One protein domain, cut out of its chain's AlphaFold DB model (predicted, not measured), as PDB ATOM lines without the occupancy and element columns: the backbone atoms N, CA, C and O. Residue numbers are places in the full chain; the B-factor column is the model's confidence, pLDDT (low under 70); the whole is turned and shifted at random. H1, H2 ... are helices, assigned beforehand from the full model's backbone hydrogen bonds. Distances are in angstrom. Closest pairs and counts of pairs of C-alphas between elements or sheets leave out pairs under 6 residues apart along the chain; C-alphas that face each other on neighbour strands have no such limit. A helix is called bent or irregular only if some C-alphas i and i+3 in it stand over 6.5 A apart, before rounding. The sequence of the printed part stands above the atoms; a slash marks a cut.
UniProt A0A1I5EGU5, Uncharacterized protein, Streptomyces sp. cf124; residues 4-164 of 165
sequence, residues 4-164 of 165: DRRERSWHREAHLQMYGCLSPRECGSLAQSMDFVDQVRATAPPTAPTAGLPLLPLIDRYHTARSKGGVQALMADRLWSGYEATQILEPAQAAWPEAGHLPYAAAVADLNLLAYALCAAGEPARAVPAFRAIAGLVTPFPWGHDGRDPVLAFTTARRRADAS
ATOM      1  N   ASP A   4     -38.172 -47.065  69.090       51.19
ATOM      2  CA  ASP A   4     -39.470 -46.727  68.482       51.19
ATOM      3  C   ASP A   4     -39.639 -45.225  68.158       51.19
ATOM      4  O   ASP A   4     -40.344 -44.853  67.230       51.19
ATOM      5  N   ARG A   5     -38.946 -44.318  68.863       46.84
ATOM      6  CA  ARG A   5     -39.068 -42.870  68.597       46.84
ATOM      7  C   ARG A   5     -38.229 -42.405  67.400       46.84
ATOM      8  O   ARG A   5     -38.617 -41.444  66.751       46.84
ATOM      9  N   ARG A   6     -37.102 -43.072  67.108       50.84
ATOM     10  CA  ARG A   6     -36.197 -42.711  65.998       50.84
ATOM     11  C   ARG A   6     -36.672 -43.260  64.654       50.84
ATOM     12  O   ARG A   6     -36.542 -42.560  63.659       50.84
ATOM     13  N   GLU A   7     -37.261 -44.455  64.629       50.53
ATOM     14  CA  GLU A   7     -37.912 -44.991  63.423       50.53
ATOM     15  C   GLU A   7     -39.121 -44.139  63.018       50.53
ATOM     16  O   GLU A   7     -39.291 -43.832  61.839       50.53
ATOM     17  N   ARG A   8     -39.887 -43.634  64.001       54.19
ATOM     18  CA  ARG A   8     -40.976 -42.682  63.735       54.19
ATOM     19  C   ARG A   8     -40.513 -41.315  63.230       54.19
ATOM     20  O   ARG A   8     -41.282 -40.604  62.596       54.19
ATOM     21  N   SER A   9     -39.271 -40.912  63.489       68.25
ATOM     22  CA  SER A   9     -38.765 -39.620  63.007       68.25
ATOM     23  C   SER A   9     -38.515 -39.591  61.500       68.25
ATOM     24  O   SER A   9     -38.417 -38.502  60.957       68.25
ATOM     25  N   TRP A  10     -38.461 -40.742  60.817       79.31
ATOM     26  CA  TRP A  10     -38.112 -40.833  59.391       79.31
ATOM     27  C   TRP A  10     -39.172 -41.558  58.555       79.31
ATOM     28  O   TRP A  10     -38.846 -42.225  57.576       79.31
ATOM     29  N   HIS A  11     -40.451 -41.434  58.926       83.56
ATOM     30  CA  HIS A  11     -41.553 -41.944  58.105       83.56
ATOM     31  C   HIS A  11     -41.522 -41.306  56.708       83.56
ATOM     32  O   HIS A  11     -41.731 -40.097  56.568       83.56
ATOM     33  N   ARG A  12     -41.277 -42.125  55.681       85.62
ATOM     34  CA  ARG A  12     -41.091 -41.686  54.291       85.62
ATOM     35  C   ARG A  12     -42.294 -40.914  53.772       85.62
ATOM     36  O   ARG A  12     -42.143 -39.803  53.280       85.62
ATOM     37  N   GLU A  13     -43.491 -41.471  53.921       87.44
ATOM     38  CA  GLU A  13     -44.724 -40.889  53.390       87.44
ATOM     39  C   GLU A  13     -44.988 -39.509  53.999       87.44
ATOM     40  O   GLU A  13     -45.320 -38.581  53.270       87.44
ATOM     41  N   ALA A  14     -44.759 -39.334  55.304       89.62
ATOM     42  CA  ALA A  14     -44.916 -38.039  55.963       89.62
ATOM     43  C   ALA A  14     -43.952 -36.980  55.397       89.62
ATOM     44  O   ALA A  14     -44.358 -35.845  55.153       89.62
ATOM     45  N   HIS A  15     -42.696 -37.354  55.132       90.75
ATOM     46  CA  HIS A  15     -41.713 -36.447  54.534       90.75
ATOM     47  C   HIS A  15     -42.028 -36.127  53.074       90.75
ATOM     48  O   HIS A  15     -41.837 -34.992  52.650       90.75
ATOM     49  N   LEU A  16     -42.547 -37.093  52.312       92.31
ATOM     50  CA  LEU A  16     -42.985 -36.862  50.937       92.31
ATOM     51  C   LEU A  16     -44.186 -35.922  50.862       92.31
ATOM     52  O   LEU A  16     -44.202 -35.039  50.012       92.31
ATOM     53  N   GLN A  17     -45.159 -36.084  51.761       91.94
ATOM     54  CA  GLN A  17     -46.302 -35.174  51.856       91.94
ATOM     55  C   GLN A  17     -45.846 -33.763  52.240       91.94
ATOM     56  O   GLN A  17     -46.232 -32.793  51.595       91.94
ATOM     57  N   MET A  18     -44.951 -33.645  53.228       93.19
ATOM     58  CA  MET A  18     -44.382 -32.351  53.614       93.19
ATOM     59  C   MET A  18     -43.610 -31.696  52.460       93.19
ATOM     60  O   MET A  18     -43.797 -30.512  52.192       93.19
ATOM     61  N   TYR A  19     -42.789 -32.466  51.736       93.94
ATOM     62  CA  TYR A  19     -42.111 -31.984  50.534       93.94
ATOM     63  C   TYR A  19     -43.112 -31.481  49.486       93.94
ATOM     64  O   TYR A  19     -42.925 -30.387  48.963       93.94
ATOM     65  N   GLY A  20     -44.187 -32.235  49.220       91.31
ATOM     66  CA  GLY A  20     -45.268 -31.838  48.312       91.31
ATOM     67  C   GLY A  20     -45.832 -30.461  48.658       91.31
ATOM     68  O   GLY A  20     -45.739 -29.550  47.832       91.31
ATOM     69  N   CYS A  21     -46.274 -30.285  49.907       91.12
ATOM     70  CA  CYS A  21     -46.830 -29.028  50.418       91.12
ATOM     71  C   CYS A  21     -45.864 -27.841  50.336       91.12
ATOM     72  O   CYS A  21     -46.291 -26.715  50.076       91.12
ATOM     73  N   LEU A  22     -44.567 -28.076  50.555       92.69
ATOM     74  CA  LEU A  22     -43.533 -27.039  50.502       92.69
ATOM     75  C   LEU A  22     -43.008 -26.773  49.088       92.69
ATOM     76  O   LEU A  22     -42.321 -25.775  48.881       92.69
ATOM     77  N   SER A  23     -43.311 -27.636  48.118       90.12
ATOM     78  CA  SER A  23     -42.839 -27.502  46.741       90.12
ATOM     79  C   SER A  23     -43.700 -26.541  45.908       90.12
ATOM     80  O   SER A  23     -44.887 -26.362  46.190       90.12
ATOM     81  N   PRO A  24     -43.152 -25.984  44.807       85.81
ATOM     82  CA  PRO A  24     -43.925 -25.187  43.848       85.81
ATOM     83  C   PRO A  24     -45.073 -25.932  43.152       85.81
ATOM     84  O   PRO A  24     -45.838 -25.302  42.426       85.81
ATOM     85  N   ARG A  25     -45.162 -27.266  43.284       78.00
ATOM     86  CA  ARG A  25     -46.276 -28.044  42.717       78.00
ATOM     87  C   ARG A  25     -47.586 -27.807  43.462       78.00
ATOM     88  O   ARG A  25     -48.642 -28.003  42.870       78.00
ATOM     89  N   GLU A  26     -47.505 -27.407  44.726       84.56
ATOM     90  CA  GLU A  26     -48.660 -27.085  45.557       84.56
ATOM     91  C   GLU A  26     -48.617 -25.601  45.954       84.56
ATOM     92  O   GLU A  26     -48.677 -24.729  45.088       84.56
ATOM     93  N   CYS A  27     -48.521 -25.299  47.251       83.00
ATOM     94  CA  CYS A  27     -48.632 -23.941  47.788       83.00
ATOM     95  C   CYS A  27     -47.283 -23.318  48.183       83.00
ATOM     96  O   CYS A  27     -47.259 -22.187  48.669       83.00
ATOM     97  N   GLY A  28     -46.182 -24.059  48.049       90.31
ATOM     98  CA  GLY A  28     -44.871 -23.649  48.533       90.31
ATOM     99  C   GLY A  28     -43.972 -23.024  47.468       90.31
ATOM    100  O   GLY A  28     -44.411 -22.519  46.434       90.31
ATOM    101  N   SER A  29     -42.669 -23.055  47.729       90.88
ATOM    102  CA  SER A  29     -41.643 -22.471  46.869       90.88
ATOM    103  C   SER A  29     -40.426 -23.378  46.770       90.88
ATOM    104  O   SER A  29     -40.185 -24.237  47.617       90.88
ATOM    105  N   LEU A  30     -39.613 -23.170  45.731       88.81
ATOM    106  CA  LEU A  30     -38.413 -23.979  45.540       88.81
ATOM    107  C   LEU A  30     -37.472 -23.858  46.747       88.81
ATOM    108  O   LEU A  30     -36.990 -24.876  47.233       88.81
ATOM    109  N   ALA A  31     -37.289 -22.638  47.264       90.56
ATOM    110  CA  ALA A  31     -36.479 -22.380  48.451       90.56
ATOM    111  C   ALA A  31     -36.980 -23.178  49.665       90.56
ATOM    112  O   ALA A  31     -36.214 -23.934  50.244       90.56
ATOM    113  N   GLN A  32     -38.281 -23.120  49.972       92.56
ATOM    114  CA  GLN A  32     -38.863 -23.875  51.092       92.56
ATOM    115  C   GLN A  32     -38.683 -25.390  50.945       92.56
ATOM    116  O   GLN A  32     -38.362 -26.070  51.918       92.56
ATOM    117  N   SER A  33     -38.878 -25.928  49.738       93.56
ATOM    118  CA  SER A  33     -38.678 -27.360  49.493       93.56
ATOM    119  C   SER A  33     -37.214 -27.786  49.630       93.56
ATOM    120  O   SER A  33     -36.944 -28.856  50.171       93.56
ATOM    121  N   MET A  34     -36.272 -26.946  49.190       92.19
ATOM    122  CA  MET A  34     -34.838 -27.200  49.323       92.19
ATOM    123  C   MET A  34     -34.386 -27.113  50.780       92.19
ATOM    124  O   MET A  34     -33.743 -28.043  51.256       92.19
ATOM    125  N   ASP A  35     -34.793 -26.069  51.508       94.56
ATOM    126  CA  ASP A  35     -34.462 -25.892  52.926       94.56
ATOM    127  C   ASP A  35     -34.944 -27.091  53.760       94.56
ATOM    128  O   ASP A  35     -34.218 -27.614  54.607       94.56
ATOM    129  N   PHE A  36     -36.157 -27.584  53.481       94.81
ATOM    130  CA  PHE A  36     -36.693 -28.783  54.121       94.81
ATOM    131  C   PHE A  36     -35.861 -30.032  53.813       94.81
ATOM    132  O   PHE A  36     -35.497 -30.779  54.723       94.81
ATOM    133  N   VAL A  37     -35.543 -30.261  52.537       94.56
ATOM    134  CA  VAL A  37     -34.716 -31.394  52.097       94.56
ATOM    135  C   VAL A  37     -33.334 -31.350  52.751       94.56
ATOM    136  O   VAL A  37     -32.854 -32.379  53.227       94.56
ATOM    137  N   ASP A  38     -32.715 -30.172  52.820       93.00
ATOM    138  CA  ASP A  38     -31.410 -29.967  53.444       93.00
ATOM    139  C   ASP A  38     -31.451 -30.237  54.946       93.00
ATOM    140  O   ASP A  38     -30.584 -30.941  55.469       93.00
ATOM    141  N   GLN A  39     -32.490 -29.762  55.636       93.62
ATOM    142  CA  GLN A  39     -32.685 -30.040  57.055       93.62
ATOM    143  C   GLN A  39     -32.851 -31.544  57.327       93.62
ATOM    144  O   GLN A  39     -32.243 -32.073  58.263       93.62
ATOM    145  N   VAL A  40     -33.640 -32.247  56.508       92.62
ATOM    146  CA  VAL A  40     -33.812 -33.705  56.620       92.62
ATOM    147  C   VAL A  40     -32.490 -34.417  56.350       92.62
ATOM    148  O   VAL A  40     -32.079 -35.257  57.145       92.62
ATOM    149  N   ARG A  41     -31.771 -34.051  55.284       91.44
ATOM    150  CA  ARG A  41     -30.475 -34.652  54.932       91.44
ATOM    151  C   ARG A  41     -29.418 -34.443  56.017       91.44
ATOM    152  O   ARG A  41     -28.626 -35.343  56.267       91.44
ATOM    153  N   ALA A  42     -29.411 -33.285  56.675       90.94
ATOM    154  CA  ALA A  42     -28.462 -32.970  57.741       90.94
ATOM    155  C   ALA A  42     -28.681 -33.791  59.024       90.94
ATOM    156  O   ALA A  42     -27.794 -33.856  59.873       90.94
ATOM    157  N   THR A  43     -29.861 -34.389  59.193       90.06
ATOM    158  CA  THR A  43     -30.275 -35.026  60.452       90.06
ATOM    159  C   THR A  43     -30.612 -36.511  60.306       90.06
ATOM    160  O   THR A  43     -30.524 -37.252  61.290       90.06
ATOM    161  N   ALA A  44     -30.961 -36.968  59.101       88.69
ATOM    162  CA  ALA A  44     -31.308 -38.352  58.816       88.69
ATOM    163  C   ALA A  44     -30.066 -39.248  58.654       88.69
ATOM    164  O   ALA A  44     -29.095 -38.861  58.001       88.69
ATOM    165  N   PRO A  45     -30.092 -40.486  59.184       87.31
ATOM    166  CA  PRO A  45     -29.124 -41.510  58.810       87.31
ATOM    167  C   PRO A  45     -29.146 -41.790  57.293       87.31
ATOM    168  O   PRO A  45     -30.228 -41.783  56.705       87.31
ATOM    169  N   PRO A  46     -28.009 -42.144  56.662       82.62
ATOM    170  CA  PRO A  46     -27.945 -42.402  55.216       82.62
ATOM    171  C   PRO A  46     -28.866 -43.519  54.704       82.62
ATOM    172  O   PRO A  46     -29.251 -43.510  53.541       82.62
ATOM    173  N   THR A  47     -29.223 -44.476  55.563       86.00
ATOM    174  CA  THR A  47     -30.098 -45.617  55.245       86.00
ATOM    175  C   THR A  47     -31.537 -45.426  55.733       86.00
ATOM    176  O   THR A  47     -32.330 -46.370  55.725       86.00
ATOM    177  N   ALA A  48     -31.890 -44.220  56.192       87.88
ATOM    178  CA  ALA A  48     -33.251 -43.911  56.602       87.88
ATOM    179  C   ALA A  48     -34.212 -43.944  55.397       87.88
ATOM    180  O   ALA A  48     -33.796 -43.654  54.275       87.88
ATOM    181  N   PRO A  49     -35.521 -44.183  55.605       88.00
ATOM    182  CA  PRO A  49     -36.514 -44.162  54.524       88.00
ATOM    183  C   PRO A  49     -36.659 -42.811  53.794       88.00
ATOM    184  O   PRO A  49     -37.411 -42.711  52.827       88.00
ATOM    185  N   THR A  50     -35.968 -41.763  54.254       91.31
ATOM    186  CA  THR A  50     -35.868 -40.439  53.625       91.31
ATOM    187  C   THR A  50     -34.648 -40.284  52.710       91.31
ATOM    188  O   THR A  50     -34.475 -39.210  52.136       91.31
ATOM    189  N   ALA A  51     -33.819 -41.319  52.527       91.56
ATOM    190  CA  ALA A  51     -32.593 -41.254  51.724       91.56
ATOM    191  C   ALA A  51     -32.837 -40.775  50.279       91.56
ATOM    192  O   ALA A  51     -32.036 -40.013  49.742       91.56
ATOM    193  N   GLY A  52     -33.976 -41.145  49.679       92.44
ATOM    194  CA  GLY A  52     -34.405 -40.691  48.350       92.44
ATOM    195  C   GLY A  52     -34.850 -39.228  48.253       92.44
ATOM    196  O   GLY A  52     -34.920 -38.689  47.148       92.44
ATOM    197  N   LEU A  53     -35.154 -38.568  49.375       94.50
ATOM    198  CA  LEU A  53     -35.778 -37.242  49.398       94.50
ATOM    199  C   LEU A  53     -34.969 -36.168  48.637       94.50
ATOM    200  O   LEU A  53     -35.584 -35.417  47.877       94.50
ATOM    201  N   PRO A  54     -33.623 -36.111  48.733       94.50
ATOM    202  CA  PRO A  54     -32.828 -35.122  48.007       94.50
ATOM    203  C   PRO A  54     -32.855 -35.248  46.479       94.50
ATOM    204  O   PRO A  54     -32.552 -34.279  45.787       94.50
ATOM    205  N   LEU A  55     -33.255 -36.397  45.924       95.69
ATOM    206  CA  LEU A  55     -33.383 -36.561  44.471       95.69
ATOM    207  C   LEU A  55     -34.640 -35.885  43.905       95.69
ATOM    208  O   LEU A  55     -34.652 -35.514  42.732       95.69
ATOM    209  N   LEU A  56     -35.689 -35.699  44.713       94.81
ATOM    210  CA  LEU A  56     -36.953 -35.108  44.260       94.81
ATOM    211  C   LEU A  56     -36.808 -33.673  43.731       94.81
ATOM    212  O   LEU A  56     -37.208 -33.449  42.587       94.81
ATOM    213  N   PRO A  57     -36.206 -32.711  44.464       93.94
ATOM    214  CA  PRO A  57     -36.071 -31.345  43.960       93.94
ATOM    215  C   PRO A  57     -35.196 -31.265  42.705       93.94
ATOM    216  O   PRO A  57     -35.471 -30.445  41.828       93.94
ATOM    217  N   LEU A  58     -34.181 -32.128  42.565       94.88
ATOM    218  CA  LEU A  58     -33.371 -32.208  41.344       94.88
ATOM    219  C   LEU A  58     -34.216 -32.657  40.146       94.88
ATOM    220  O   LEU A  58     -34.222 -31.994  39.108       94.88
ATOM    221  N   ILE A  59     -34.975 -33.743  40.298       95.81
ATOM    222  CA  ILE A  59     -35.844 -34.263  39.235       95.81
ATOM    223  C   ILE A  59     -36.933 -33.245  38.880       95.81
ATOM    224  O   ILE A  59     -37.183 -33.003  37.701       95.81
ATOM    225  N   ASP A  60     -37.532 -32.587  39.869       93.44
ATOM    226  CA  ASP A  60     -38.595 -31.605  39.651       93.44
ATOM    227  C   ASP A  60     -38.090 -30.351  38.930       93.44
ATOM    228  O   ASP A  60     -38.756 -29.836  38.023       93.44
ATOM    229  N   ARG A  61     -36.889 -29.872  39.279       92.31
ATOM    230  CA  ARG A  61     -36.215 -28.776  38.566       92.31
ATOM    231  C   ARG A  61     -35.865 -29.184  37.140       92.31
ATOM    232  O   ARG A  61     -36.095 -28.392  36.227       92.31
ATOM    233  N   TYR A  62     -35.365 -30.404  36.941       94.31
ATOM    234  CA  TYR A  62     -35.084 -30.941  35.611       94.31
ATOM    235  C   TYR A  62     -36.357 -30.988  34.755       94.31
ATOM    236  O   TYR A  62     -36.395 -30.405  33.674       94.31
ATOM    237  N   HIS A  63     -37.431 -31.588  35.268       93.56
ATOM    238  CA  HIS A  63     -38.758 -31.629  34.641       93.56
ATOM    239  C   HIS A  63     -39.272 -30.234  34.279       93.56
ATOM    240  O   HIS A  63     -39.643 -29.980  33.135       93.56
ATOM    241  N   THR A  64     -39.201 -29.291  35.218       90.75
ATOM    242  CA  THR A  64     -39.634 -27.901  35.007       90.75
ATOM    243  C   THR A  64     -38.802 -27.186  33.938       90.75
ATOM    244  O   THR A  64     -39.336 -26.420  33.136       90.75
ATOM    245  N   ALA A  65     -37.486 -27.396  33.915       90.19
ATOM    246  CA  ALA A  65     -36.615 -26.807  32.902       90.19
ATOM    247  C   ALA A  65     -36.906 -27.388  31.509       90.19
ATOM    248  O   ALA A  65     -36.942 -26.649  30.523       90.19
ATOM    249  N   ARG A  66     -37.165 -28.699  31.430       90.19
ATOM    250  CA  ARG A  66     -37.506 -29.403  30.188       90.19
ATOM    251  C   ARG A  66     -38.868 -28.975  29.637       90.19
ATOM    252  O   ARG A  66     -38.958 -28.743  28.433       90.19
ATOM    253  N   SER A  67     -39.880 -28.796  30.489       88.81
ATOM    254  CA  SER A  67     -41.230 -28.389  30.068       88.81
ATOM    255  C   SER A  67     -41.298 -26.949  29.544       88.81
ATOM    256  O   SER A  67     -42.077 -26.657  28.640       88.81
ATOM    257  N   LYS A  68     -40.436 -26.047  30.039       87.12
ATOM    258  CA  LYS A  68     -40.324 -24.659  29.547       87.12
ATOM    259  C   LYS A  68     -39.717 -24.539  28.142       87.12
ATOM    260  O   LYS A  68     -39.897 -23.509  27.496       87.12
ATOM    261  N   GLY A  69     -39.001 -25.559  27.662       84.25
ATOM    262  CA  GLY A  69     -38.381 -25.553  26.337       84.25
ATOM    263  C   GLY A  69     -37.235 -24.541  26.167       84.25
ATOM    264  O   GLY A  69     -36.711 -23.966  27.126       84.25
ATOM    265  N   GLY A  70     -36.811 -24.345  24.914       84.19
ATOM    266  CA  GLY A  70     -35.810 -23.346  24.525       84.19
ATOM    267  C   GLY A  70     -34.480 -23.458  25.278       84.19
ATOM    268  O   GLY A  70     -33.979 -24.551  25.540       84.19
ATOM    269  N   VAL A  71     -33.906 -22.310  25.646       82.25
ATOM    270  CA  VAL A  71     -32.621 -22.234  26.364       82.25
ATOM    271  C   VAL A  71     -32.680 -22.930  27.729       82.25
ATOM    272  O   VAL A  71     -31.697 -23.536  28.143       82.25
ATOM    273  N   GLN A  72     -33.830 -22.911  28.411       82.62
ATOM    274  CA  GLN A  72     -33.987 -23.569  29.714       82.62
ATOM    275  C   GLN A  72     -33.872 -25.090  29.591       82.62
ATOM    276  O   GLN A  72     -33.169 -25.721  30.375       82.62
ATOM    277  N   ALA A  73     -34.472 -25.669  28.550       81.44
ATOM    278  CA  ALA A  73     -34.360 -27.095  28.279       81.44
ATOM    279  C   ALA A  73     -32.935 -27.522  27.888       81.44
ATOM    280  O   ALA A  73     -32.568 -28.659  28.171       81.44
ATOM    281  N   LEU A  74     -32.142 -26.633  27.274       79.19
ATOM    282  CA  LEU A  74     -30.720 -26.870  26.970       79.19
ATOM    283  C   LEU A  74     -29.832 -26.778  28.215       79.19
ATOM    284  O   LEU A  74     -28.811 -27.449  28.310       79.19
ATOM    285  N   MET A  75     -30.201 -25.926  29.172       82.38
ATOM    286  CA  MET A  75     -29.473 -25.790  30.434       82.38
ATOM    287  C   MET A  75     -29.891 -26.825  31.483       82.38
ATOM    288  O   MET A  75     -29.189 -26.962  32.482       82.38
ATOM    289  N   ALA A  76     -30.981 -27.566  31.263       84.56
ATOM    290  CA  ALA A  76     -31.462 -28.602  32.176       84.56
ATOM    291  C   ALA A  76     -30.384 -29.655  32.477       84.56
ATOM    292  O   ALA A  76     -30.263 -30.088  33.618       84.56
ATOM    293  N   ASP A  77     -29.549 -29.995  31.494       85.12
ATOM    294  CA  ASP A  77     -28.475 -30.978  31.668       85.12
ATOM    295  C   ASP A  77     -27.361 -30.457  32.595       85.12
ATOM    296  O   ASP A  77     -26.759 -31.225  33.343       85.12
ATOM    297  N   ARG A  78     -27.142 -29.130  32.645       87.69
ATOM    298  CA  ARG A  78     -26.156 -28.511  33.553       87.69
ATOM    299  C   ARG A  78     -26.523 -28.667  35.027       87.69
ATOM    300  O   ARG A  78     -25.643 -28.546  35.878       87.69
ATOM    301  N   LEU A  79     -27.797 -28.931  35.334       91.56
ATOM    302  CA  LEU A  79     -28.244 -29.229  36.694       91.56
ATOM    303  C   LEU A  79     -27.494 -30.439  37.260       91.56
ATOM    304  O   LEU A  79     -27.047 -30.403  38.403       91.56
ATOM    305  N   TRP A  80     -27.326 -31.480  36.443       93.06
ATOM    306  CA  TRP A  80     -26.724 -32.745  36.855       93.06
ATOM    307  C   TRP A  80     -25.210 -32.658  37.040       93.06
ATOM    308  O   TRP A  80     -24.658 -33.362  37.877       93.06
ATOM    309  N   SER A  81     -24.551 -31.737  36.332       89.06
ATOM    310  CA  SER A  81     -23.129 -31.427  36.528       89.06
ATOM    311  C   SER A  81     -22.848 -30.502  37.723       89.06
ATOM    312  O   SER A  81     -21.699 -30.146  37.975       89.06
ATOM    313  N   GLY A  82     -23.886 -30.035  38.425       91.88
ATOM    314  CA  GLY A  82     -23.739 -29.154  39.581       91.88
ATOM    315  C   GLY A  82     -23.285 -29.898  40.839       91.88
ATOM    316  O   GLY A  82     -23.635 -31.056  41.049       91.88
ATOM    317  N   TYR A  83     -22.580 -29.188  41.726       91.81
ATOM    318  CA  TYR A  83     -22.066 -29.732  42.993       91.81
ATOM    319  C   TYR A  83     -23.140 -30.452  43.827       91.81
ATOM    320  O   TYR A  83     -22.897 -31.541  44.337       91.81
ATOM    321  N   GLU A  84     -24.341 -29.873  43.927       91.69
ATOM    322  CA  GLU A  84     -25.480 -30.459  44.647       91.69
ATOM    323  C   GLU A  84     -25.854 -31.849  44.106       91.69
ATOM    324  O   GLU A  84     -25.989 -32.797  44.879       91.69
ATOM    325  N   ALA A  85     -25.977 -31.982  42.781       94.56
ATOM    326  CA  ALA A  85     -26.337 -33.241  42.142       94.56
ATOM    327  C   ALA A  85     -25.250 -34.299  42.345       94.56
ATOM    328  O   ALA A  85     -25.568 -35.421  42.730       94.56
ATOM    329  N   THR A  86     -23.973 -33.938  42.187       94.25
ATOM    330  CA  THR A  86     -22.846 -34.847  42.449       94.25
ATOM    331  C   THR A  86     -22.841 -35.339  43.899       94.25
ATOM    332  O   THR A  86     -22.730 -36.536  44.141       94.25
ATOM    333  N   GLN A  87     -23.028 -34.447  44.879       93.75
ATOM    334  CA  GLN A  87     -23.043 -34.820  46.301       93.75
ATOM    335  C   GLN A  87     -24.176 -35.788  46.668       93.75
ATOM    336  O   GLN A  87     -24.049 -36.535  47.634       93.75
ATOM    337  N   ILE A  88     -25.279 -35.780  45.917       94.38
ATOM    338  CA  ILE A  88     -26.410 -36.688  46.133       94.38
ATOM    339  C   ILE A  88     -26.222 -37.995  45.349       94.38
ATOM    340  O   ILE A  88     -26.448 -39.074  45.894       94.38
ATOM    341  N   LEU A  89     -25.812 -37.913  44.080       95.75
ATOM    342  CA  LEU A  89     -25.756 -39.063  43.176       95.75
ATOM    343  C   LEU A  89     -24.590 -40.004  43.467       95.75
ATOM    344  O   LEU A  89     -24.794 -41.213  43.443       95.75
ATOM    345  N   GLU A  90     -23.400 -39.479  43.766       95.25
ATOM    346  CA  GLU A  90     -22.207 -40.300  44.009       95.25
ATOM    347  C   GLU A  90     -22.394 -41.314  45.154       95.25
ATOM    348  O   GLU A  90     -22.268 -42.518  44.910       95.25
ATOM    349  N   PRO A  91     -22.757 -40.902  46.388       94.06
ATOM    350  CA  PRO A  91     -22.939 -41.858  47.479       94.06
ATOM    351  C   PRO A  91     -24.133 -42.795  47.249       94.06
ATOM    352  O   PRO A  91     -24.063 -43.971  47.609       94.06
ATOM    353  N   ALA A  92     -25.214 -42.311  46.627       95.25
ATOM    354  CA  ALA A  92     -26.383 -43.135  46.327       95.25
ATOM    355  C   ALA A  92     -26.051 -44.236  45.309       95.25
ATOM    356  O   ALA A  92     -26.384 -45.401  45.522       95.25
ATOM    357  N   GLN A  93     -25.350 -43.892  44.225       95.75
ATOM    358  CA  GLN A  93     -24.939 -44.841  43.192       95.75
ATOM    359  C   GLN A  93     -23.937 -45.872  43.711       95.75
ATOM    360  O   GLN A  93     -24.006 -47.030  43.297       95.75
ATOM    361  N   ALA A  94     -23.043 -45.467  44.617       95.00
ATOM    362  CA  ALA A  94     -22.058 -46.360  45.211       95.00
ATOM    363  C   ALA A  94     -22.685 -47.424  46.125       95.00
ATOM    364  O   ALA A  94     -22.176 -48.538  46.161       95.00
ATOM    365  N   ALA A  95     -23.764 -47.099  46.847       93.00
ATOM    366  CA  ALA A  95     -24.213 -47.929  47.966       93.00
ATOM    367  C   ALA A  95     -25.641 -48.484  47.829       93.00
ATOM    368  O   ALA A  95     -25.896 -49.632  48.181       93.00
ATOM    369  N   TRP A  96     -26.598 -47.718  47.296       95.50
ATOM    370  CA  TRP A  96     -28.013 -48.125  47.290       95.50
ATOM    371  C   TRP A  96     -28.328 -49.395  46.488       95.50
ATOM    372  O   TRP A  96     -29.201 -50.145  46.928       95.50
ATOM    373  N   PRO A  97     -27.680 -49.669  45.335       95.25
ATOM    374  CA  PRO A  97     -27.941 -50.891  44.575       95.25
ATOM    375  C   PRO A  97     -27.486 -52.181  45.269       95.25
ATOM    376  O   PRO A  97     -27.854 -53.268  44.819       95.25
ATOM    377  N   GLU A  98     -26.670 -52.091  46.324       93.50
ATOM    378  CA  GLU A  98     -26.199 -53.257  47.065       93.50
ATOM    379  C   GLU A  98     -27.349 -53.925  47.834       93.50
ATOM    380  O   GLU A  98     -28.166 -53.279  48.500       93.50
ATOM    381  N   ALA A  99     -27.419 -55.256  47.758       85.00
ATOM    382  CA  ALA A  99     -28.473 -56.020  48.411       85.00
ATOM    383  C   ALA A  99     -28.452 -55.797  49.934       85.00
ATOM    384  O   ALA A  99     -27.446 -56.037  50.596       85.00
ATOM    385  N   GLY A 100     -29.585 -55.361  50.493       82.56
ATOM    386  CA  GLY A 100     -29.735 -55.099  51.926       82.56
ATOM    387  C   GLY A 100     -29.253 -53.720  52.398       82.56
ATOM    388  O   GLY A 100     -29.443 -53.411  53.572       82.56
ATOM    389  N   HIS A 101     -28.695 -52.874  51.520       85.56
ATOM    390  CA  HIS A 101     -28.225 -51.535  51.899       85.56
ATOM    391  C   HIS A 101     -29.360 -50.579  52.287       85.56
ATOM    392  O   HIS A 101     -29.220 -49.788  53.219       85.56
ATOM    393  N   LEU A 102     -30.496 -50.660  51.589       85.19
ATOM    394  CA  LEU A 102     -31.720 -49.933  51.921       85.19
ATOM    395  C   LEU A 102     -32.709 -50.899  52.603       85.19
ATOM    396  O   LEU A 102     -33.504 -51.545  51.917       85.19
ATOM    397  N   PRO A 103     -32.678 -51.046  53.944       83.81
ATOM    398  CA  PRO A 103     -33.445 -52.062  54.665       83.81
ATOM    399  C   PRO A 103     -34.906 -51.639  54.912       83.81
ATOM    400  O   PRO A 103     -35.466 -51.910  55.972       83.81
ATOM    401  N   TYR A 104     -35.533 -50.936  53.964       84.19
ATOM    402  CA  TYR A 104     -36.897 -50.421  54.096       84.19
ATOM    403  C   TYR A 104     -37.773 -50.784  52.893       84.19
ATOM    404  O   TYR A 104     -37.316 -50.835  51.753       84.19
ATOM    405  N   ALA A 105     -39.067 -51.013  53.142       80.44
ATOM    406  CA  ALA A 105     -40.003 -51.565  52.155       80.44
ATOM    407  C   ALA A 105     -40.127 -50.728  50.865       80.44
ATOM    408  O   ALA A 105     -40.352 -51.271  49.787       80.44
ATOM    409  N   ALA A 106     -39.955 -49.409  50.966       84.75
ATOM    410  CA  ALA A 106     -40.078 -48.478  49.846       84.75
ATOM    411  C   ALA A 106     -38.766 -48.232  49.068       84.75
ATOM    412  O   ALA A 106     -38.754 -47.383  48.177       84.75
ATOM    413  N   ALA A 107     -37.680 -48.961  49.356       90.88
ATOM    414  CA  ALA A 107     -36.362 -48.766  48.733       90.88
ATOM    415  C   ALA A 107     -36.391 -48.794  47.198       90.88
ATOM    416  O   ALA A 107     -35.666 -48.053  46.538       90.88
ATOM    417  N   VAL A 108     -37.280 -49.599  46.614       94.06
ATOM    418  CA  VAL A 108     -37.417 -49.698  45.157       94.06
ATOM    419  C   VAL A 108     -37.853 -48.387  44.500       94.06
ATOM    420  O   VAL A 108     -37.468 -48.112  43.363       94.06
ATOM    421  N   ALA A 109     -38.610 -47.544  45.205       94.75
ATOM    422  CA  ALA A 109     -38.979 -46.227  44.702       94.75
ATOM    423  C   ALA A 109     -37.754 -45.309  44.619       94.75
ATOM    424  O   ALA A 109     -37.576 -44.617  43.621       94.75
ATOM    425  N   ASP A 110     -36.871 -45.359  45.614       95.75
ATOM    426  CA  ASP A 110     -35.658 -44.539  45.638       95.75
ATOM    427  C   ASP A 110     -34.625 -45.040  44.615       95.75
ATOM    428  O   ASP A 110     -33.972 -44.237  43.951       95.75
ATOM    429  N   LEU A 111     -34.565 -46.355  44.373       97.38
ATOM    430  CA  LEU A 111     -33.797 -46.921  43.260       97.38
ATOM    431  C   LEU A 111     -34.328 -46.456  41.894       97.38
ATOM    432  O   LEU A 111     -33.530 -46.168  41.002       97.38
ATOM    433  N   ASN A 112     -35.651 -46.328  41.718       98.25
ATOM    434  CA  ASN A 112     -36.232 -45.750  40.500       98.25
ATOM    435  C   ASN A 112     -35.846 -44.271  40.322       98.25
ATOM    436  O   ASN A 112     -35.546 -43.865  39.198       98.25
ATOM    437  N   LEU A 113     -35.812 -43.482  41.405       98.00
ATOM    438  CA  LEU A 113     -35.328 -42.094  41.370       98.00
ATOM    439  C   LEU A 113     -33.854 -42.033  40.959       98.00
ATOM    440  O   LEU A 113     -33.505 -41.261  40.069       98.00
ATOM    441  N   LEU A 114     -33.008 -42.872  41.563       98.19
ATOM    442  CA  LEU A 114     -31.579 -42.942  41.264       98.19
ATOM    443  C   LEU A 114     -31.321 -43.337  39.805       98.19
ATOM    444  O   LEU A 114     -30.581 -42.651  39.102       98.19
ATOM    445  N   ALA A 115     -31.961 -44.408  39.327       98.38
ATOM    446  CA  ALA A 115     -31.821 -44.864  37.945       98.38
ATOM    447  C   ALA A 115     -32.266 -43.785  36.947       98.38
ATOM    448  O   ALA A 115     -31.578 -43.530  35.959       98.38
ATOM    449  N   TYR A 116     -33.387 -43.113  37.224       98.38
ATOM    450  CA  TYR A 116     -33.852 -42.001  36.403       98.38
ATOM    451  C   TYR A 116     -32.857 -40.842  36.387       98.38
ATOM    452  O   TYR A 116     -32.524 -40.351  35.312       98.38
ATOM    453  N   ALA A 117     -32.380 -40.415  37.558       97.69
ATOM    454  CA  ALA A 117     -31.472 -39.284  37.688       97.69
ATOM    455  C   ALA A 117     -30.142 -39.533  36.962       97.69
ATOM    456  O   ALA A 117     -29.692 -38.669  36.218       97.69
ATOM    457  N   LEU A 118     -29.565 -40.735  37.077       97.50
ATOM    458  CA  LEU A 118     -28.351 -41.122  36.345       97.50
ATOM    459  C   LEU A 118     -28.569 -41.130  34.822       97.50
ATOM    460  O   LEU A 118     -27.728 -40.647  34.067       97.50
ATOM    461  N   CYS A 119     -29.725 -41.609  34.348       96.75
ATOM    462  CA  CYS A 119     -30.073 -41.506  32.929       96.75
ATOM    463  C   CYS A 119     -30.268 -40.050  32.474       96.75
ATOM    464  O   CYS A 119     -29.832 -39.695  31.380       96.75
ATOM    465  N   ALA A 120     -30.919 -39.215  33.287       95.19
ATOM    466  CA  ALA A 120     -31.136 -37.799  32.998       95.19
ATOM    467  C   ALA A 120     -29.827 -36.991  33.023       95.19
ATOM    468  O   ALA A 120     -29.699 -36.033  32.265       95.19
ATOM    469  N   ALA A 121     -28.850 -37.420  33.825       94.25
ATOM    470  CA  ALA A 121     -27.495 -36.878  33.879       94.25
ATOM    471  C   ALA A 121     -26.625 -37.252  32.665       94.25
ATOM    472  O   ALA A 121     -25.496 -36.786  32.558       94.25
ATOM    473  N   GLY A 122     -27.126 -38.084  31.746       93.75
ATOM    474  CA  GLY A 122     -26.345 -38.558  30.603       93.75
ATOM    475  C   GLY A 122     -25.358 -39.674  30.953       93.75
ATOM    476  O   GLY A 122     -24.485 -39.979  30.147       93.75
ATOM    477  N   GLU A 123     -25.526 -40.330  32.105       94.19
ATOM    478  CA  GLU A 123     -24.647 -41.401  32.589       94.19
ATOM    479  C   GLU A 123     -25.389 -42.749  32.707       94.19
ATOM    480  O   GLU A 123     -25.419 -43.377  33.770       94.19
ATOM    481  N   PRO A 124     -26.018 -43.243  31.623       95.75
ATOM    482  CA  PRO A 124     -26.883 -44.419  31.687       95.75
ATOM    483  C   PRO A 124     -26.136 -45.700  32.093       95.75
ATOM    484  O   PRO A 124     -26.723 -46.536  32.774       95.75
ATOM    485  N   ALA A 125     -24.842 -45.841  31.777       96.31
ATOM    486  CA  ALA A 125     -24.030 -46.982  32.215       96.31
ATOM    487  C   ALA A 125     -23.969 -47.106  33.752       96.31
ATOM    488  O   ALA A 125     -24.086 -48.202  34.304       96.31
ATOM    489  N   ARG A 126     -23.888 -45.978  34.472       96.75
ATOM    490  CA  ARG A 126     -23.889 -45.968  35.944       96.75
ATOM    491  C   ARG A 126     -25.237 -46.346  36.550       96.75
ATOM    492  O   ARG A 126     -25.287 -46.725  37.717       96.75
ATOM    493  N   ALA A 127     -26.322 -46.284  35.776       97.50
ATOM    494  CA  ALA A 127     -27.656 -46.683  36.220       97.50
ATOM    495  C   ALA A 127     -27.873 -48.208  36.199       97.50
ATOM    496  O   ALA A 127     -28.831 -48.692  36.803       97.50
ATOM    497  N   VAL A 128     -27.003 -48.984  35.536       97.75
ATOM    498  CA  VAL A 128     -27.157 -50.445  35.385       97.75
ATOM    499  C   VAL A 128     -27.313 -51.175  36.732       97.75
ATOM    500  O   VAL A 128     -28.244 -51.978  36.848       97.75
ATOM    501  N   PRO A 129     -26.497 -50.915  37.776       97.56
ATOM    502  CA  PRO A 129     -26.687 -51.549  39.082       97.56
ATOM    503  C   PRO A 129     -28.062 -51.252  39.689       97.56
ATOM    504  O   PRO A 129     -28.725 -52.166  40.176       97.56
ATOM    505  N   ALA A 130     -28.537 -50.005  39.589       97.50
ATOM    506  CA  ALA A 130     -29.861 -49.624  40.072       97.50
ATOM    507  C   ALA A 130     -30.972 -50.348  39.291       97.50
ATOM    508  O   ALA A 130     -31.873 -50.917  39.899       97.50
ATOM    509  N   PHE A 131     -30.885 -50.429  37.957       97.88
ATOM    510  CA  PHE A 131     -31.853 -51.182  37.148       97.88
ATOM    511  C   PHE A 131     -31.920 -52.668  37.510       97.88
ATOM    512  O   PHE A 131     -33.013 -53.244  37.508       97.88
ATOM    513  N   ARG A 132     -30.778 -53.287  37.833       96.50
ATOM    514  CA  ARG A 132     -30.724 -54.673  38.318       96.50
ATOM    515  C   ARG A 132     -31.410 -54.808  39.676       96.50
ATOM    516  O   ARG A 132     -32.255 -55.687  39.827       96.50
ATOM    517  N   ALA A 133     -31.112 -53.911  40.616       96.06
ATOM    518  CA  ALA A 133     -31.707 -53.906  41.953       96.06
ATOM    519  C   ALA A 133     -33.227 -53.640  41.943       96.06
ATOM    520  O   ALA A 133     -33.952 -54.191  42.765       96.06
ATOM    521  N   ILE A 134     -33.732 -52.854  40.984       96.44
ATOM    522  CA  ILE A 134     -35.175 -52.604  40.801       96.44
ATOM    523  C   ILE A 134     -35.932 -53.874  40.383       96.44
ATOM    524  O   ILE A 134     -37.136 -53.976  40.619       96.44
ATOM    525  N   ALA A 135     -35.262 -54.826  39.722       93.75
ATOM    526  CA  ALA A 135     -35.853 -56.086  39.260       93.75
ATOM    527  C   ALA A 135     -37.169 -55.919  38.458       93.75
ATOM    528  O   ALA A 135     -38.045 -56.778  38.474       93.75
ATOM    529  N   GLY A 136     -37.311 -54.805  37.726       92.44
ATOM    530  CA  GLY A 136     -38.487 -54.510  36.897       92.44
ATOM    531  C   GLY A 136     -39.695 -53.918  37.633       92.44
ATOM    532  O   GLY A 136     -40.720 -53.694  36.995       92.44
ATOM    533  N   LEU A 137     -39.589 -53.621  38.930       96.06
ATOM    534  CA  LEU A 137     -40.630 -52.931  39.696       96.06
ATOM    535  C   LEU A 137     -40.618 -51.423  39.390       96.06
ATOM    536  O   LEU A 137     -39.946 -50.628  40.050       96.06
ATOM    537  N   VAL A 138     -41.344 -51.031  38.345       96.62
ATOM    538  CA  VAL A 138     -41.406 -49.643  37.859       96.62
ATOM    539  C   VAL A 138     -42.369 -48.803  38.697       96.62
ATOM    540  O   VAL A 138     -43.489 -49.226  38.978       96.62
ATOM    541  N   THR A 139     -41.967 -47.578  39.040       96.25
ATOM    542  CA  THR A 139     -42.841 -46.584  39.685       96.25
ATOM    543  C   THR A 139     -43.383 -45.556  38.680       96.25
ATOM    544  O   THR A 139     -42.675 -45.199  37.737       96.25
ATOM    545  N   PRO A 140     -44.612 -45.022  38.859       95.56
ATOM    546  CA  PRO A 140     -45.153 -43.990  37.971       95.56
ATOM    547  C   PRO A 140     -44.289 -42.725  37.910       95.56
ATOM    548  O   PRO A 140     -43.900 -42.299  36.830       95.56
ATOM    549  N   PHE A 141     -43.938 -42.142  39.055       94.62
ATOM    550  CA  PHE A 141     -42.911 -41.103  39.127       94.62
ATOM    551  C   PHE A 141     -41.541 -41.770  39.316       94.62
ATOM    552  O   PHE A 141     -41.450 -42.698  40.125       94.62
ATOM    553  N   PRO A 142     -40.476 -41.340  38.617       96.56
ATOM    554  CA  PRO A 142     -40.389 -40.174  37.722       96.56
ATOM    555  C   PRO A 142     -40.659 -40.469  36.233       96.56
ATOM    556  O   PRO A 142     -40.691 -39.551  35.414       96.56
ATOM    557  N   TRP A 143     -40.854 -41.735  35.864       97.81
ATOM    558  CA  TRP A 143     -40.881 -42.199  34.471       97.81
ATOM    559  C   TRP A 143     -42.084 -41.717  33.647       97.81
ATOM    560  O   TRP A 143     -41.963 -41.543  32.436       97.81
ATOM    561  N   GLY A 144     -43.220 -41.479  34.297       96.50
ATOM    562  CA  GLY A 144     -44.477 -41.033  33.692       96.50
ATOM    563  C   GLY A 144     -44.614 -39.523  33.518       96.50
ATOM    564  O   GLY A 144     -45.707 -39.032  33.237       96.50
ATOM    565  N   HIS A 145     -43.537 -38.761  33.720       93.56
ATOM    566  CA  HIS A 145     -43.558 -37.314  33.521       93.56
ATOM    567  C   HIS A 145     -43.981 -36.936  32.087       93.56
ATOM    568  O   HIS A 145     -43.664 -37.649  31.132       93.56
ATOM    569  N   ASP A 146     -44.701 -35.817  31.942       90.00
ATOM    570  CA  ASP A 146     -45.326 -35.353  30.691       90.00
ATOM    571  C   ASP A 146     -46.264 -36.379  30.024       90.00
ATOM    572  O   ASP A 146     -46.346 -36.470  28.800       90.00
ATOM    573  N   GLY A 147     -46.968 -37.186  30.826       92.19
ATOM    574  CA  GLY A 147     -47.965 -38.143  30.329       92.19
ATOM    575  C   GLY A 147     -47.371 -39.346  29.591       92.19
ATOM    576  O   GLY A 147     -48.084 -40.042  28.869       92.19
ATOM    577  N   ARG A 148     -46.066 -39.599  29.744       94.69
ATOM    578  CA  ARG A 148     -45.408 -40.787  29.188       94.69
ATOM    579  C   ARG A 148     -45.899 -42.051  29.883       94.69
ATOM    580  O   ARG A 148     -46.207 -42.036  31.071       94.69
ATOM    581  N   ASP A 149     -45.873 -43.166  29.161       97.75
ATOM    582  CA  ASP A 149     -46.026 -44.483  29.775       97.75
ATOM    583  C   ASP A 149     -44.783 -44.798  30.644       97.75
ATOM    584  O   ASP A 149     -43.668 -44.861  30.104       97.75
ATOM    585  N   PRO A 150     -44.938 -44.989  31.973       97.81
ATOM    586  CA  PRO A 150     -43.810 -45.222  32.874       97.81
ATOM    587  C   PRO A 150     -43.011 -46.482  32.533       97.81
ATOM    588  O   PRO A 150     -41.781 -46.477  32.598       97.81
ATOM    589  N   VAL A 151     -43.690 -47.563  32.140       98.06
ATOM    590  CA  VAL A 151     -43.060 -48.853  31.838       98.06
ATOM    591  C   VAL A 151     -42.258 -48.751  30.545       98.06
ATOM    592  O   VAL A 151     -41.112 -49.207  30.477       98.06
ATOM    593  N   LEU A 152     -42.804 -48.102  29.518       98.25
ATOM    594  CA  LEU A 152     -42.100 -47.872  28.261       98.25
ATOM    595  C   LEU A 152     -40.881 -46.962  28.453       98.25
ATOM    596  O   LEU A 152     -39.809 -47.245  27.905       98.25
ATOM    597  N   ALA A 153     -41.021 -45.890  29.237       98.06
ATOM    598  CA  ALA A 153     -39.927 -44.973  29.543       98.06
ATOM    599  C   ALA A 153     -38.800 -45.683  30.314       98.06
ATOM    600  O   ALA A 153     -37.644 -45.634  29.881       98.06
ATOM    601  N   PHE A 154     -39.141 -46.418  31.377       98.50
ATOM    602  CA  PHE A 154     -38.198 -47.214  32.163       98.50
ATOM    603  C   PHE A 154     -37.471 -48.254  31.304       98.50
ATOM    604  O   PHE A 154     -36.243 -48.319  31.291       98.50
ATOM    605  N   THR A 155     -38.212 -49.065  30.543       98.06
ATOM    606  CA  THR A 155     -37.612 -50.144  29.739       98.06
ATOM    607  C   THR A 155     -36.720 -49.608  28.626       98.06
ATOM    608  O   THR A 155     -35.705 -50.223  28.301       98.06
ATOM    609  N   THR A 156     -37.054 -48.448  28.056       98.06
ATOM    610  CA  THR A 156     -36.212 -47.768  27.065       98.06
ATOM    611  C   THR A 156     -34.927 -47.237  27.688       98.06
ATOM    612  O   THR A 156     -33.861 -47.418  27.102       98.06
ATOM    613  N   ALA A 157     -35.005 -46.626  28.871       97.69
ATOM    614  CA  ALA A 157     -33.829 -46.171  29.605       97.69
ATOM    615  C   ALA A 157     -32.913 -47.342  29.990       97.69
ATOM    616  O   ALA A 157     -31.719 -47.289  29.709       97.69
ATOM    617  N   ARG A 158     -33.481 -48.443  30.501       98.06
ATOM    618  CA  ARG A 158     -32.733 -49.668  30.819       98.06
ATOM    619  C   ARG A 158     -32.011 -50.237  29.597       98.06
ATOM    620  O   ARG A 158     -30.817 -50.483  29.663       98.06
ATOM    621  N   ARG A 159     -32.697 -50.366  28.454       97.31
ATOM    622  CA  ARG A 159     -32.062 -50.840  27.208       97.31
ATOM    623  C   ARG A 159     -30.893 -49.959  26.766       97.31
ATOM    624  O   ARG A 159     -29.898 -50.477  26.282       97.31
ATOM    625  N   ARG A 160     -31.013 -48.635  26.911       96.38
ATOM    626  CA  ARG A 160     -29.922 -47.697  26.594       96.38
ATOM    627  C   ARG A 160     -28.747 -47.853  27.554       96.38
ATOM    628  O   ARG A 160     -27.611 -47.820  27.101       96.38
ATOM    629  N   ALA A 161     -29.022 -48.037  28.844       96.44
ATOM    630  CA  ALA A 161     -28.009 -48.316  29.857       96.44
ATOM    631  C   ALA A 161     -27.238 -49.605  29.558       96.44
ATOM    632  O   ALA A 161     -26.015 -49.575  29.529       96.44
ATOM    633  N   ASP A 162     -27.940 -50.693  29.233       94.69
ATOM    634  CA  ASP A 162     -27.314 -51.976  28.886       94.69
ATOM    635  C   ASP A 162     -26.505 -51.917  27.574       94.69
ATOM    636  O   ASP A 162     -25.586 -52.707  27.377       94.69
ATOM    637  N   ALA A 163     -26.852 -50.998  26.666       93.38
ATOM    638  CA  ALA A 163     -26.149 -50.783  25.401       93.38
ATOM    639  C   ALA A 163     -25.010 -49.753  25.488       93.38
ATOM    640  O   ALA A 163     -24.329 -49.518  24.489       93.38
ATOM    641  N   SER A 164     -24.840 -49.098  26.638       85.94
ATOM    642  CA  SER A 164     -23.766 -48.128  26.837       85.94
ATOM    643  C   SER A 164     -22.451 -48.864  27.134       85.94
ATOM    644  O   SER A 164     -22.481 -49.822  27.907       85.94
TER     645      SER A 164
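What this domain is: This is residues 4 to 164 of the 165 residues of an uncharacterized protein of Streptomyces sp. cf124 (UniProt A0A1I5EGU5). A cluster of helices is gathered round one core helix, H7: H8 folds back side by side with it, H4, H6 and H9 pack on it at other places, and H10 packs on H8 and H9. The hairpin of H4 and H5 reaches away from this cluster on one side, while the hairpin of H2 and H3 makes a separate arm at another, with H1 as its far tip. The printed part has 161 residues with ten named helices, H1 to H10 in chain order, and no named strand; the class is all helix. It is compact, with a radius of gyration of the C-alphas of 15.2 A and spans of 45 by 36 by 29 A.

How they stand to each other: The hub is H7, residues 107 to 120, which touches five helices. With H8, residues 124 to 134, it forms a helical hairpin, at a shallow tilt of 15 degrees; the closest C-alphas, of Ala 115 and Ala 127, are 4.9 A apart. H6, residues 83 to 95, touches H7 with residues 89 to 93 alone, closest at the C-alphas of Gln 93 and Leu 114, 7.2 A, at a steep tilt of 52 degrees. H4, residues 55 to 68, touches H7 with residues 55 to 59 alone, closest at the C-alphas of Leu 55 and Leu 113, 6.6 A. H9, residues 140 to 143, touches H7, with the C-alphas of Leu 113 and Pro 142 closest at 6.5 A. H10, residues 150 to 162, touches H8 at a steep tilt of 57 degrees, the C-alphas of Pro 124 and Ala 161 being closest at 4.5 A. H5, residues 70 to 79, forms a helical hairpin with H4, closest at the C-alphas of Arg 66 and Ala 73, 4.3 A. H3, residues 30 to 43, forms a hairpin with H4 but only just touches it, with 3 pairs of C-alphas within 8 A, the closest those of Met 34 and Pro 57, 6.9 A. H2, residues 12 to 22, forms a hairpin with H3, the C-alphas of Leu 22 and Ser 33 closest at 5.0 A. H1, residues 4 to 10, and H2 meet only through their link. Every O i to N i+4 pair is within hydrogen-bond range in H2, H3, H4, H7 and H10, against 2 of 3 in H1, 3 of 6 in H5, 7 of 9 in H6 and 4 of 7 in H8; H9 is too short for such a pair.

Where its parts are: H7 is 19.9 A long, from C-alpha 107 at (-36.362, -48.766, 48.733). H3 and H4 are each 20.3 A, H6 19.0 A and H10 18.3 A, the last ending at C-alpha 162, (-27.314, -51.976, 28.886). H1 begins at C-alpha 4, (-39.470, -46.727, 68.482). H5 and H8 are only just irregular: C-alphas 74 and 77 are 6.6 A apart, and C-alphas 126 and 129 are 7.0 A apart.

The domain as a whole: The two C-alphas farthest apart are those of Asp 4 and Gly 70, 49.9 A. The printed part has no cut, and its long links are H3 to H4 and H6 to H7. Mean pLDDT of the printed part is 90.8; residues 4 to 9 are under 70.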